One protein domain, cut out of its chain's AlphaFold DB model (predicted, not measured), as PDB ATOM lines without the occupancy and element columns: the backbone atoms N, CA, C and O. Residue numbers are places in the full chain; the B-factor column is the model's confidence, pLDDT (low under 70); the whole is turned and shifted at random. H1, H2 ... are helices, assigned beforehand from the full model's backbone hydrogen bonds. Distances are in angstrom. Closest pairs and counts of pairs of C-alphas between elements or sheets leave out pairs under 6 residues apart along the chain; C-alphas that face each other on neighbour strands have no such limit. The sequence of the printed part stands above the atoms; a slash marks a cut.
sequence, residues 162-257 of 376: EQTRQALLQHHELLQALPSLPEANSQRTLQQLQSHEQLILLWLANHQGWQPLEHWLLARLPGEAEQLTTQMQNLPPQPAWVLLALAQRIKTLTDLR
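AT A GLANCE: This is residues 162 to 257 of the 376 residues of the protein "F-box domain-containing protein" of Marinospirillum alkaliphilum DSM 21637 (UniProt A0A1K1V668). Six mostly crossed helices make a compact body with H3 in its middle. H4 folds back beside H3 and H5 crosses it at one end of the longest axis; H6 and H1 form the other end. The printed part has 96 residues, named helices H1 to H6 and no named strand: all helix, compact, radius of gyration of the C-alphas 12.6 A, spans 36 by 31 by 22 A.

HOW THE PARTS SIT: H6, residues 240 to 255, touches H1, residues 162 to 176, at a steep tilt of 44 degrees; the closest C-alphas, Leu 168 and Leu 244, are 5.1 A apart. Residues 250 to 254 of H6 touch H2, residues 183 to 192; closest C-alphas Thr 189 and Leu 253, 6.0 A. H3, residues 195 to 207, and H4, residues 211 to 218, form a hairpin; closest C-alphas Ala 205 and Glu 214, 5.4 A. H5, residues 225 to 233, touches H3 about perpendicular, 82 degrees; closest C-alphas Trp 203 and Met 232, 5.8 A. Every O i to N i+4 pair is within hydrogen-bond range in H2 to H6, and 9 of 11 in H1.

IN THESE COORDINATES: H1, 21.4 A, begins at C-alpha 162 (-5.003, -43.151, 61.913). H6, 21.6 A, ends at C-alpha 255 (-23.384, -50.395, 46.718).

THE WHOLE: The printed part has no cut and no long link; residues 256 to 257 are under pLDDT 70.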
ATOM      1  N   GLU A 162      -5.113 -41.698  61.765       85.94
ATOM      2  CA  GLU A 162      -5.003 -43.151  61.913       85.94
ATOM      3  C   GLU A 162      -6.330 -43.829  61.579       85.94
ATOM      4  O   GLU A 162      -6.355 -44.796  60.818       85.94
ATOM      5  N   GLN A 163      -7.450 -43.266  62.043       86.94
ATOM      6  CA  GLN A 163      -8.779 -43.748  61.651       86.94
ATOM      7  C   GLN A 163      -9.003 -43.602  60.143       86.94
ATOM      8  O   GLN A 163      -9.525 -44.515  59.507       86.94
ATOM      9  N   THR A 164      -8.558 -42.488  59.554       88.06
ATOM     10  CA  THR A 164      -8.652 -42.254  58.103       88.06
ATOM     11  C   THR A 164      -7.878 -43.315  57.322       88.06
ATOM     12  O   THR A 164      -8.404 -43.893  56.371       88.06
ATOM     13  N   ARG A 165      -6.644 -43.622  57.743       87.25
ATOM     14  CA  ARG A 165      -5.818 -44.675  57.133       87.25
ATOM     15  C   ARG A 165      -6.452 -46.055  57.279       87.25
ATOM     16  O   ARG A 165      -6.516 -46.793  56.301       87.25
ATOM     17  N   GLN A 166      -6.953 -46.397  58.464       87.75
ATOM     18  CA  GLN A 166      -7.628 -47.677  58.699       87.75
ATOM     19  C   GLN A 166      -8.888 -47.828  57.842       87.75
ATOM     20  O   GLN A 166      -9.083 -48.871  57.223       87.75
ATOM     21  N   ALA A 167      -9.714 -46.784  57.753       87.88
ATOM     22  CA  ALA A 167     -10.893 -46.782  56.893       87.88
ATOM     23  C   ALA A 167     -10.510 -46.925  55.411       87.88
ATOM     24  O   ALA A 167     -11.148 -47.677  54.678       87.88
ATOM     25  N   LEU A 168      -9.438 -46.262  54.965       89.31
ATOM     26  CA  LEU A 168      -8.953 -46.382  53.590       89.31
ATOM     27  C   LEU A 168      -8.507 -47.819  53.270       89.31
ATOM     28  O   LEU A 168      -8.900 -48.356  52.234       89.31
ATOM     29  N   LEU A 169      -7.779 -48.471  54.183       87.62
ATOM     30  CA  LEU A 169      -7.372 -49.874  54.038       87.62
ATOM     31  C   LEU A 169      -8.576 -50.811  53.880       87.62
ATOM     32  O   LEU A 169      -8.535 -51.713  53.047       87.62
ATOM     33  N   GLN A 170      -9.671 -50.570  54.606       87.88
ATOM     34  CA  GLN A 170     -10.908 -51.351  54.467       87.88
ATOM     35  C   GLN A 170     -11.558 -51.204  53.083       87.88
ATOM     36  O   GLN A 170     -12.309 -52.076  52.655       87.88
ATOM     37  N   HIS A 171     -11.284 -50.109  52.371       86.62
ATOM     38  CA  HIS A 171     -11.800 -49.879  51.026       86.62
ATOM     39  C   HIS A 171     -10.824 -50.278  49.909       86.62
ATOM     40  O   HIS A 171     -11.234 -50.301  48.749       86.62
ATOM     41  N   HIS A 172      -9.569 -50.626  50.216       87.88
ATOM     42  CA  HIS A 172      -8.585 -51.026  49.202       87.88
ATOM     43  C   HIS A 172      -9.044 -52.232  48.379       87.88
ATOM     44  O   HIS A 172      -8.916 -52.213  47.157       87.88
ATOM     45  N   GLU A 173      -9.624 -53.248  49.021       84.94
ATOM     46  CA  GLU A 173     -10.133 -54.435  48.322       84.94
ATOM     47  C   GLU A 173     -11.241 -54.072  47.327       84.94
ATOM     48  O   GLU A 173     -11.253 -54.557  46.200       84.94
ATOM     49  N   LEU A 174     -12.131 -53.150  47.710       85.44
ATOM     50  CA  LEU A 174     -13.202 -52.663  46.843       85.44
ATOM     51  C   LEU A 174     -12.648 -51.909  45.629       85.44
ATOM     52  O   LEU A 174     -13.126 -52.113  44.515       85.44
ATOM     53  N   LEU A 175     -11.630 -51.067  45.831       87.62
ATOM     54  CA  LEU A 175     -10.973 -50.337  44.746       87.62
ATOM     55  C   LEU A 175     -10.262 -51.288  43.775       87.62
ATOM     56  O   LEU A 175     -10.414 -51.150  42.563       87.62
ATOM     57  N   GLN A 176      -9.537 -52.279  44.296       88.44
ATOM     58  CA  GLN A 176      -8.855 -53.290  43.483       88.44
ATOM     59  C   GLN A 176      -9.832 -54.186  42.718       88.44
ATOM     60  O   GLN A 176      -9.537 -54.588  41.597       88.44
ATOM     61  N   ALA A 177     -10.997 -54.479  43.300       86.06
ATOM     62  CA  ALA A 177     -12.018 -55.329  42.697       86.06
ATOM     63  C   ALA A 177     -12.875 -54.620  41.635       86.06
ATOM     64  O   ALA A 177     -13.671 -55.283  40.968       86.06
ATOM     65  N   LEU A 178     -12.721 -53.304  41.426       86.75
ATOM     66  CA  LEU A 178     -13.477 -52.553  40.412       86.75
ATOM     67  C   LEU A 178     -13.453 -53.175  39.003       86.75
ATOM     68  O   LEU A 178     -14.524 -53.262  38.397       86.75
ATOM     69  N   PRO A 179     -12.307 -53.643  38.467       87.19
ATOM     70  CA  PRO A 179     -12.252 -54.284  37.154       87.19
ATOM     71  C   PRO A 179     -12.968 -55.639  37.123       87.19
ATOM     72  O   PRO A 179     -13.397 -56.077  36.060       87.19
ATOM     73  N   SER A 180     -13.088 -56.303  38.277       85.62
ATOM     74  CA  SER A 180     -13.735 -57.609  38.438       85.62
ATOM     75  C   SER A 180     -15.256 -57.513  38.590       85.62
ATOM     76  O   SER A 180     -15.943 -58.533  38.525       85.62
ATOM     77  N   LEU A 181     -15.804 -56.308  38.786       84.62
ATOM     78  CA  LEU A 181     -17.248 -56.084  38.779       84.62
ATOM     79  C   LEU A 181     -17.828 -56.278  37.366       84.62
ATOM     80  O   LEU A 181     -17.120 -56.067  36.376       84.62
ATOM     81  N   PRO A 182     -19.134 -56.602  37.241       84.62
ATOM     82  CA  PRO A 182     -19.800 -56.677  35.945       84.62
ATOM     83  C   PRO A 182     -19.524 -55.425  35.110       84.62
ATOM     84  O   PRO A 182     -19.648 -54.309  35.616       84.62
ATOM     85  N   GLU A 183     -19.180 -55.602  33.833       83.12
ATOM     86  CA  GLU A 183     -18.682 -54.517  32.978       83.12
ATOM     87  C   GLU A 183     -19.618 -53.297  32.936       83.12
ATOM     88  O   GLU A 183     -19.172 -52.155  33.020       83.12
ATOM     89  N   ALA A 184     -20.933 -53.526  32.908       80.94
ATOM     90  CA  ALA A 184     -21.925 -52.453  32.933       80.94
ATOM     91  C   ALA A 184     -21.893 -51.619  34.233       80.94
ATOM     92  O   ALA A 184     -22.237 -50.435  34.221       80.94
ATOM     93  N   ASN A 185     -21.500 -52.226  35.355       82.81
ATOM     94  CA  ASN A 185     -21.416 -51.569  36.658       82.81
ATOM     95  C   ASN A 185     -20.098 -50.812  36.807       82.81
ATOM     96  O   ASN A 185     -20.110 -49.654  37.228       82.81
ATOM     97  N   SER A 186     -18.977 -51.426  36.428       86.12
ATOM     98  CA  SER A 186     -17.664 -50.781  36.499       86.12
ATOM     99  C   SER A 186     -17.552 -49.607  35.520       86.12
ATOM    100  O   SER A 186     -17.152 -48.517  35.929       86.12
ATOM    101  N   GLN A 187     -18.021 -49.755  34.274       85.06
ATOM    102  CA  GLN A 187     -18.052 -48.652  33.301       85.06
ATOM    103  C   GLN A 187     -18.952 -47.497  33.760       85.06
ATOM    104  O   GLN A 187     -18.562 -46.336  33.673       85.06
ATOM    105  N   ARG A 188     -20.147 -47.794  34.289       84.06
ATOM    106  CA  ARG A 188     -21.057 -46.750  34.782       84.06
ATOM    107  C   ARG A 188     -20.488 -46.034  36.009       84.06
ATOM    108  O   ARG A 188     -20.635 -44.821  36.107       84.06
ATOM    109  N   THR A 189     -19.842 -46.765  36.918       86.94
ATOM    110  CA  THR A 189     -19.156 -46.175  38.077       86.94
ATOM    111  C   THR A 189     -18.087 -45.197  37.601       86.94
ATOM    112  O   THR A 189     -18.082 -44.051  38.037       86.94
ATOM    113  N   LEU A 190     -17.260 -45.606  36.633       88.69
ATOM    114  CA  LEU A 190     -16.221 -44.753  36.058       88.69
ATOM    115  C   LEU A 190     -16.796 -43.491  35.400       88.69
ATOM    116  O   LEU A 190     -16.300 -42.399  35.651       88.69
ATOM    117  N   GLN A 191     -17.876 -43.616  34.621       87.38
ATOM    118  CA  GLN A 191     -18.543 -42.482  33.959       87.38
ATOM    119  C   GLN A 191     -19.163 -41.467  34.929       87.38
ATOM    120  O   GLN A 191     -19.392 -40.322  34.548       87.38
ATOM    121  N   GLN A 192     -19.477 -41.878  36.159       87.94
ATOM    122  CA  GLN A 192     -20.044 -40.998  37.185       87.94
ATOM    123  C   GLN A 192     -18.985 -40.294  38.036       87.94
ATOM    124  O   GLN A 192     -19.330 -39.365  38.770       87.94
ATOM    125  N   LEU A 193     -17.726 -40.729  37.953       89.06
ATOM    126  CA  LEU A 193     -16.601 -40.031  38.561       89.06
ATOM    127  C   LEU A 193     -16.228 -38.808  37.723       89.06
ATOM    128  O   LEU A 193     -16.266 -38.835  36.492       89.06
ATOM    129  N   GLN A 194     -15.834 -37.735  38.397       88.94
ATOM    130  CA  GLN A 194     -15.271 -36.556  37.751       88.94
ATOM    131  C   GLN A 194     -13.905 -36.886  37.136       88.94
ATOM    132  O   GLN A 194     -13.183 -37.754  37.627       88.94
ATOM    133  N   SER A 195     -13.489 -36.147  36.104       86.12
ATOM    134  CA  SER A 195     -12.192 -36.373  35.441       86.12
ATOM    135  C   SER A 195     -11.004 -36.303  36.410       86.12
ATOM    136  O   SER A 195     -10.054 -37.068  36.285       86.12
ATOM    137  N   HIS A 196     -11.067 -35.433  37.423       87.19
ATOM    138  CA  HIS A 196     -10.035 -35.362  38.460       87.19
ATOM    139  C   HIS A 196     -10.028 -36.600  39.376       87.19
ATOM    140  O   HIS A 196      -8.966 -37.137  39.669       87.19
ATOM    141  N   GLU A 197     -11.199 -37.107  39.767       89.81
ATOM    142  CA  GLU A 197     -11.339 -38.326  40.580       89.81
ATOM    143  C   GLU A 197     -10.834 -39.570  39.834       89.81
ATOM    144  O   GLU A 197     -10.182 -40.432  40.419       89.81
ATOM    145  N   GLN A 198     -11.089 -39.636  38.526       90.94
ATOM    146  CA  GLN A 198     -10.560 -40.672  37.641       90.94
ATOM    147  C   GLN A 198      -9.025 -40.650  37.584       90.94
ATOM    148  O   GLN A 198      -8.392 -41.704  37.670       90.94
ATOM    149  N   LEU A 199      -8.422 -39.459  37.488       90.56
ATOM    150  CA  LEU A 199      -6.966 -39.292  37.524       90.56
ATOM    151  C   LEU A 199      -6.374 -39.670  38.885       90.56
ATOM    152  O   LEU A 199      -5.328 -40.311  38.920       90.56
ATOM    153  N   ILE A 200      -7.038 -39.330  39.995       91.75
ATOM    154  CA  ILE A 200      -6.614 -39.762  41.337       91.75
ATOM    155  C   ILE A 200      -6.681 -41.289  41.456       91.75
ATOM    156  O   ILE A 200      -5.769 -41.896  42.014       91.75
ATOM    157  N   LEU A 201      -7.724 -41.927  40.918       92.31
ATOM    158  CA  LEU A 201      -7.853 -43.385  40.935       92.31
ATOM    159  C   LEU A 201      -6.741 -44.065  40.120       92.31
ATOM    160  O   LEU A 201      -6.179 -45.061  40.573       92.31
ATOM    161  N   LEU A 202      -6.397 -43.509  38.955       91.75
ATOM    162  CA  LEU A 202      -5.274 -43.976  38.137       91.75
ATOM    163  C   LEU A 202      -3.935 -43.784  38.860       91.75
ATOM    164  O   LEU A 202      -3.137 -44.717  38.930       91.75
ATOM    165  N   TRP A 203      -3.719 -42.606  39.452       92.06
ATOM    166  CA  TRP A 203      -2.542 -42.309  40.270       92.06
ATOM    167  C   TRP A 203      -2.396 -43.307  41.421       92.06
ATOM    168  O   TRP A 203      -1.312 -43.854  41.624       92.06
ATOM    169  N   LEU A 204      -3.494 -43.601  42.125       91.81
ATOM    170  CA  LEU A 204      -3.520 -44.557  43.228       91.81
ATOM    171  C   LEU A 204      -3.189 -45.975  42.748       91.81
ATOM    172  O   LEU A 204      -2.382 -46.652  43.381       91.81
ATOM    173  N   ALA A 205      -3.779 -46.410  41.630       91.00
ATOM    174  CA  ALA A 205      -3.517 -47.725  41.052       91.00
ATOM    175  C   ALA A 205      -2.031 -47.903  40.708       91.00
ATOM    176  O   ALA A 205      -1.440 -48.915  41.083       91.00
ATOM    177  N   ASN A 206      -1.418 -46.901  40.075       90.69
ATOM    178  CA  ASN A 206       0.003 -46.916  39.735       90.69
ATOM    179  C   ASN A 206       0.892 -46.904  40.995       90.69
ATOM    180  O   ASN A 206       1.752 -47.766  41.162       90.69
ATOM    181  N   HIS A 207       0.642 -45.990  41.942       87.69
ATOM    182  CA  HIS A 207       1.444 -45.885  43.168       87.69
ATOM    183  C   HIS A 207       1.382 -47.131  44.058       87.69
ATOM    184  O   HIS A 207       2.353 -47.436  44.749       87.69
ATOM    185  N   GLN A 208       0.251 -47.839  44.063       88.75
ATOM    186  CA  GLN A 208       0.062 -49.068  44.839       88.75
ATOM    187  C   GLN A 208       0.410 -50.342  44.046       88.75
ATOM    188  O   GLN A 208       0.317 -51.444  44.587       88.75
ATOM    189  N   GLY A 209       0.798 -50.218  42.772       87.62
ATOM    190  CA  GLY A 209       1.131 -51.354  41.911       87.62
ATOM    191  C   GLY A 209      -0.069 -52.233  41.536       87.62
ATOM    192  O   GLY A 209       0.094 -53.426  41.272       87.62
ATOM    193  N   TRP A 210      -1.284 -51.683  41.507       91.69
ATOM    194  CA  TRP A 210      -2.517 -52.393  41.148       91.69
ATOM    195  C   TRP A 210      -2.667 -52.516  39.627       91.69
ATOM    196  O   TRP A 210      -3.589 -51.965  39.024       91.69
ATOM    197  N   GLN A 211      -1.772 -53.291  39.013       90.38
ATOM    198  CA  GLN A 211      -1.681 -53.500  37.562       90.38
ATOM    199  C   GLN A 211      -3.024 -53.835  36.873       90.38
ATOM    200  O   GLN A 211      -3.290 -53.289  35.801       90.38
ATOM    201  N   PRO A 212      -3.917 -54.680  37.439       89.94
ATOM    202  CA  PRO A 212      -5.213 -54.954  36.811       89.94
ATOM    203  C   PRO A 212      -6.119 -53.719  36.726       89.94
ATOM    204  O   PRO A 212      -6.817 -53.538  35.729       89.94
ATOM    205  N   LEU A 213      -6.106 -52.868  37.755       90.50
ATOM    206  CA  LEU A 213      -6.896 -51.640  37.787       90.50
ATOM    207  C   LEU A 213      -6.291 -50.577  36.870       90.50
ATOM    208  O   LEU A 213      -7.025 -49.935  36.126       90.50
ATOM    209  N   GLU A 214      -4.968 -50.430  36.883       91.62
ATOM    210  CA  GLU A 214      -4.245 -49.484  36.031       91.62
ATOM    211  C   GLU A 214      -4.528 -49.730  34.542       91.62
ATOM    212  O   GLU A 214      -5.026 -48.838  33.851       91.62
ATOM    213  N   HIS A 215      -4.315 -50.959  34.056       89.88
ATOM    214  CA  HIS A 215      -4.595 -51.309  32.660       89.88
ATOM    215  C   HIS A 215      -6.074 -51.129  32.300       89.88
ATOM    216  O   HIS A 215      -6.405 -50.669  31.204       89.88
ATOM    217  N   TRP A 216      -6.980 -51.468  33.223       91.12
ATOM    218  CA  TRP A 216      -8.417 -51.302  33.018       91.12
ATOM    219  C   TRP A 216      -8.825 -49.827  32.880       91.12
ATOM    220  O   TRP A 216      -9.677 -49.520  32.042       91.12
ATOM    221  N   LEU A 217      -8.207 -48.931  33.661       90.38
ATOM    222  CA  LEU A 217      -8.422 -47.483  33.597       90.38
ATOM    223  C   LEU A 217      -7.847 -46.883  32.314       90.38
ATOM    224  O   LEU A 217      -8.564 -46.171  31.614       90.38
ATOM    225  N   LEU A 218      -6.599 -47.208  31.958       88.81
ATOM    226  CA  LEU A 218      -5.959 -46.699  30.737       88.81
ATOM    227  C   LEU A 218      -6.732 -47.075  29.464       88.81
ATOM    228  O   LEU A 218      -6.756 -46.303  28.513       88.81
ATOM    229  N   ALA A 219      -7.409 -48.226  29.456       86.81
ATOM    230  CA  ALA A 219      -8.234 -48.654  28.327       86.81
ATOM    231  C   ALA A 219      -9.601 -47.945  28.227       86.81
ATOM    232  O   ALA A 219     -10.260 -48.052  27.194       86.81
ATOM    233  N   ARG A 220     -10.079 -47.288  29.295       86.12
ATOM    234  CA  ARG A 220     -11.463 -46.771  29.396       86.12
ATOM    235  C   ARG A 220     -11.568 -45.272  29.638       86.12
ATOM    236  O   ARG A 220     -12.640 -44.706  29.418       86.12
ATOM    237  N   LEU A 221     -10.509 -44.636  30.118       86.25
ATOM    238  CA  LEU A 221     -10.486 -43.195  30.315       86.25
ATOM    239  C   LEU A 221     -10.378 -42.461  28.971       86.25
ATOM    240  O   LEU A 221      -9.693 -42.933  28.064       86.25
ATOM    241  N   PRO A 222     -11.055 -41.311  28.816       75.38
ATOM    242  CA  PRO A 222     -10.944 -40.508  27.610       75.38
ATOM    243  C   PRO A 222      -9.550 -39.873  27.524       75.38
ATOM    244  O   PRO A 222      -9.143 -39.136  28.421       75.38
ATOM    245  N   GLY A 223      -8.838 -40.138  26.431       74.19
ATOM    246  CA  GLY A 223      -7.495 -39.617  26.175       74.19
ATOM    247  C   GLY A 223      -6.539 -40.711  25.712       74.19
ATOM    248  O   GLY A 223      -6.796 -41.898  25.890       74.19
ATOM    249  N   GLU A 224      -5.433 -40.313  25.094       74.81
ATOM    250  CA  GLU A 224      -4.352 -41.252  24.795       74.81
ATOM    251  C   GLU A 224      -3.677 -41.675  26.105       74.81
ATOM    252  O   GLU A 224      -3.500 -40.853  27.010       74.81
ATOM    253  N   ALA A 225      -3.269 -42.944  26.205       77.19
ATOM    254  CA  ALA A 225      -2.603 -43.465  27.399       77.19
ATOM    255  C   ALA A 225      -1.401 -42.592  27.807       77.19
ATOM    256  O   ALA A 225      -1.241 -42.283  28.984       77.19
ATOM    257  N   GLU A 226      -0.637 -42.100  26.824       79.31
ATOM    258  CA  GLU A 226       0.497 -41.190  27.028       79.31
ATOM    259  C   GLU A 226       0.085 -39.856  27.679       79.31
ATOM    260  O   GLU A 226       0.738 -39.370  28.612       79.31
ATOM    261  N   GLN A 227      -1.042 -39.279  27.252       84.94
ATOM    262  CA  GLN A 227      -1.570 -38.035  27.816       84.94
ATOM    263  C   GLN A 227      -2.036 -38.237  29.260       84.94
ATOM    264  O   GLN A 227      -1.733 -37.412  30.122       84.94
ATOM    265  N   LEU A 228      -2.710 -39.352  29.552       83.94
ATOM    266  CA  LEU A 228      -3.151 -39.695  30.906       83.94
ATOM    267  C   LEU A 228      -1.966 -39.962  31.838       83.94
ATOM    268  O   LEU A 228      -1.950 -39.456  32.960       83.94
ATOM    269  N   THR A 229      -0.933 -40.665  31.364       83.25
ATOM    270  CA  THR A 229       0.303 -40.850  32.137       83.25
ATOM    271  C   THR A 229       1.000 -39.523  32.417       83.25
ATOM    272  O   THR A 229       1.452 -39.298  33.537       83.25
ATOM    273  N   THR A 230       1.009 -38.600  31.451       85.31
ATOM    274  CA  THR A 230       1.577 -37.256  31.633       85.31
ATOM    275  C   THR A 230       0.763 -36.439  32.641       85.31
ATOM    276  O   THR A 230       1.321 -35.755  33.498       85.31
ATOM    277  N   GLN A 231      -0.569 -36.507  32.590       85.44
ATOM    278  CA  GLN A 231      -1.441 -35.824  33.550       85.44
ATOM    279  C   GLN A 231      -1.278 -36.378  34.970       85.44
ATOM    280  O   GLN A 231      -1.207 -35.598  35.917       85.44
ATOM    281  N   MET A 232      -1.156 -37.700  35.105       86.06
ATOM    282  CA  MET A 232      -0.906 -38.385  36.373       86.06
ATOM    283  C   MET A 232       0.458 -38.013  36.969       86.06
ATOM    284  O   MET A 232       0.540 -37.740  38.161       86.06
ATOM    285  N   GLN A 233       1.519 -37.960  36.157       84.75
ATOM    286  CA  GLN A 233       2.847 -37.524  36.614       84.75
ATOM    287  C   GLN A 233       2.848 -36.071  37.107       84.75
ATOM    288  O   GLN A 233       3.630 -35.722  37.983       84.75
ATOM    289  N   ASN A 234       1.946 -35.243  36.571       85.62
ATOM    290  CA  ASN A 234       1.735 -33.852  36.967       85.62
ATOM    291  C   ASN A 234       0.712 -33.677  38.108       85.62
ATOM    292  O   ASN A 234       0.289 -32.540  38.367       85.62
ATOM    293  N   LEU A 235       0.259 -34.769  38.732       88.94
ATOM    294  CA  LEU A 235      -0.627 -34.759  39.891       88.94
ATOM    295  C   LEU A 235       0.231 -34.817  41.169       88.94
ATOM    296  O   LEU A 235       1.034 -35.742  41.308       88.94
ATOM    297  N   PRO A 236       0.079 -33.865  42.108       90.44
ATOM    298  CA  PRO A 236       0.800 -33.921  43.373       90.44
ATOM    299  C   PRO A 236       0.343 -35.127  44.212       90.44
ATOM    300  O   PRO A 236      -0.766 -35.638  43.994       90.44
ATOM    301  N   PRO A 237       1.157 -35.565  45.194       90.31
ATOM    302  CA  PRO A 237       0.769 -36.625  46.116       90.31
ATOM    303  C   PRO A 237      -0.567 -36.298  46.792       90.31
ATOM    304  O   PRO A 237      -0.806 -35.171  47.232       90.31
ATOM    305  N   GLN A 238      -1.457 -37.290  46.826       91.94
ATOM    306  CA  GLN A 238      -2.820 -37.122  47.320       91.94
ATOM    307  C   GLN A 238      -2.937 -37.580  48.776       91.94
ATOM    308  O   GLN A 238      -2.506 -38.689  49.106       91.94
ATOM    309  N   PRO A 239      -3.550 -36.774  49.659       92.69
ATOM    310  CA  PRO A 239      -3.661 -37.124  51.065       92.69
ATOM    311  C   PRO A 239      -4.714 -38.210  51.323       92.69
ATOM    312  O   PRO A 239      -5.698 -38.359  50.593       92.69
ATOM    313  N   ALA A 240      -4.554 -38.932  52.436       90.62
ATOM    314  CA  ALA A 240      -5.375 -40.098  52.769       90.62
ATOM    315  C   ALA A 240      -6.890 -39.816  52.837       90.62
ATOM    316  O   ALA A 240      -7.676 -40.681  52.460       90.62
ATOM    317  N   TRP A 241      -7.328 -38.628  53.275       90.06
ATOM    318  CA  TRP A 241      -8.765 -38.308  53.336       90.06
ATOM    319  C   TRP A 241      -9.393 -38.084  51.962       90.06
ATOM    320  O   TRP A 241     -10.568 -38.394  51.788       90.06
ATOM    321  N   VAL A 242      -8.633 -37.589  50.981       92.50
ATOM    322  CA  VAL A 242      -9.110 -37.470  49.594       92.50
ATOM    323  C   VAL A 242      -9.278 -38.858  48.996       92.50
ATOM    324  O   VAL A 242     -10.319 -39.159  48.415       92.50
ATOM    325  N   LEU A 243      -8.290 -39.731  49.211       92.81
ATOM    326  CA  LEU A 243      -8.361 -41.127  48.785       92.81
ATOM    327  C   LEU A 243      -9.534 -41.855  49.453       92.81
ATOM    328  O   LEU A 243     -10.255 -42.597  48.791       92.81
ATOM    329  N   LEU A 244      -9.774 -41.602  50.745       91.81
ATOM    330  CA  LEU A 244     -10.912 -42.162  51.469       91.81
ATOM    331  C   LEU A 244     -12.245 -41.640  50.924       91.81
ATOM    332  O   LEU A 244     -13.157 -42.437  50.721       91.81
ATOM    333  N   ALA A 245     -12.365 -40.339  50.655       90.69
ATOM    334  CA  ALA A 245     -13.582 -39.759  50.095       90.69
ATOM    335  C   ALA A 245     -13.891 -40.344  48.708       90.69
ATOM    336  O   ALA A 245     -15.033 -40.715  48.435       90.69
ATOM    337  N   LEU A 246     -12.865 -40.515  47.868       92.44
ATOM    338  CA  LEU A 246     -12.975 -41.202  46.583       92.44
ATOM    339  C   LEU A 246     -13.424 -42.658  46.765       92.44
ATOM    340  O   LEU A 246     -14.349 -43.111  46.095       92.44
ATOM    341  N   ALA A 247     -12.815 -43.385  47.699       91.50
ATOM    342  CA  ALA A 247     -13.154 -44.777  47.966       91.50
ATOM    343  C   ALA A 247     -14.591 -44.939  48.481       91.50
ATOM    344  O   ALA A 247     -15.323 -45.815  48.022       91.50
ATOM    345  N   GLN A 248     -15.031 -44.054  49.377       90.38
ATOM    346  CA  GLN A 248     -16.410 -43.991  49.851       90.38
ATOM    347  C   GLN A 248     -17.366 -43.636  48.718       90.38
ATOM    348  O   GLN A 248     -18.418 -44.258  48.595       90.38
ATOM    349  N   ARG A 249     -17.001 -42.692  47.844       89.69
ATOM    350  CA  ARG A 249     -17.806 -42.340  46.675       89.69
ATOM    351  C   ARG A 249     -17.979 -43.542  45.757       89.69
ATOM    352  O   ARG A 249     -19.109 -43.911  45.454       89.69
ATOM    353  N   ILE A 250     -16.892 -44.208  45.392       89.56
ATOM    354  CA  ILE A 250     -16.917 -45.424  44.577       89.56
ATOM    355  C   ILE A 250     -17.743 -46.519  45.257       89.56
ATOM    356  O   ILE A 250     -18.584 -47.144  44.609       89.56
ATOM    357  N   LYS A 251     -17.579 -46.710  46.570       87.75
ATOM    358  CA  LYS A 251     -18.413 -47.625  47.353       87.75
ATOM    359  C   LYS A 251     -19.890 -47.257  47.250       87.75
ATOM    360  O   LYS A 251     -20.688 -48.118  46.934       87.75
ATOM    361  N   THR A 252     -20.277 -45.992  47.419       85.75
ATOM    362  CA  THR A 252     -21.687 -45.602  47.254       85.75
ATOM    363  C   THR A 252     -22.200 -45.885  45.845       85.75
ATOM    364  O   THR A 252     -23.305 -46.389  45.697       85.75
ATOM    365  N   LEU A 253     -21.404 -45.628  44.805       84.94
ATOM    366  CA  LEU A 253     -21.801 -45.880  43.419       84.94
ATOM    367  C   LEU A 253     -21.966 -47.380  43.118       84.94
ATOM    368  O   LEU A 253     -22.855 -47.760  42.354       84.94
ATOM    369  N   THR A 254     -21.140 -48.220  43.744       80.56
ATOM    370  CA  THR A 254     -21.170 -49.683  43.601       80.56
ATOM    371  C   THR A 254     -22.234 -50.336  44.492       80.56
ATOM    372  O   THR A 254     -22.985 -51.176  44.000       80.56
ATOM    373  N   ASP A 255     -22.393 -49.903  45.745       71.50
ATOM    374  CA  ASP A 255     -23.384 -50.395  46.718       71.50
ATOM    375  C   ASP A 255     -24.812 -49.973  46.382       71.50
ATOM    376  O   ASP A 255     -25.739 -50.757  46.575       71.50
ATOM    377  N   LEU A 256     -25.009 -48.789  45.783       57.06
ATOM    378  CA  LEU A 256     -26.298 -48.417  45.187       57.06
ATOM    379  C   LEU A 256     -26.776 -49.455  44.152       57.06
ATOM    380  O   LEU A 256     -27.923 -49.375  43.709       57.06
ATOM    381  N   ARG A 257     -25.901 -50.380  43.717       54.53
ATOM    382  CA  ARG A 257     -26.158 -51.355  42.656       54.53
ATOM    383  C   ARG A 257     -25.439 -52.697  42.819       54.53
ATOM    384  O   ARG A 257     -25.214 -53.373  41.808       54.53
TER     385      ARG A 257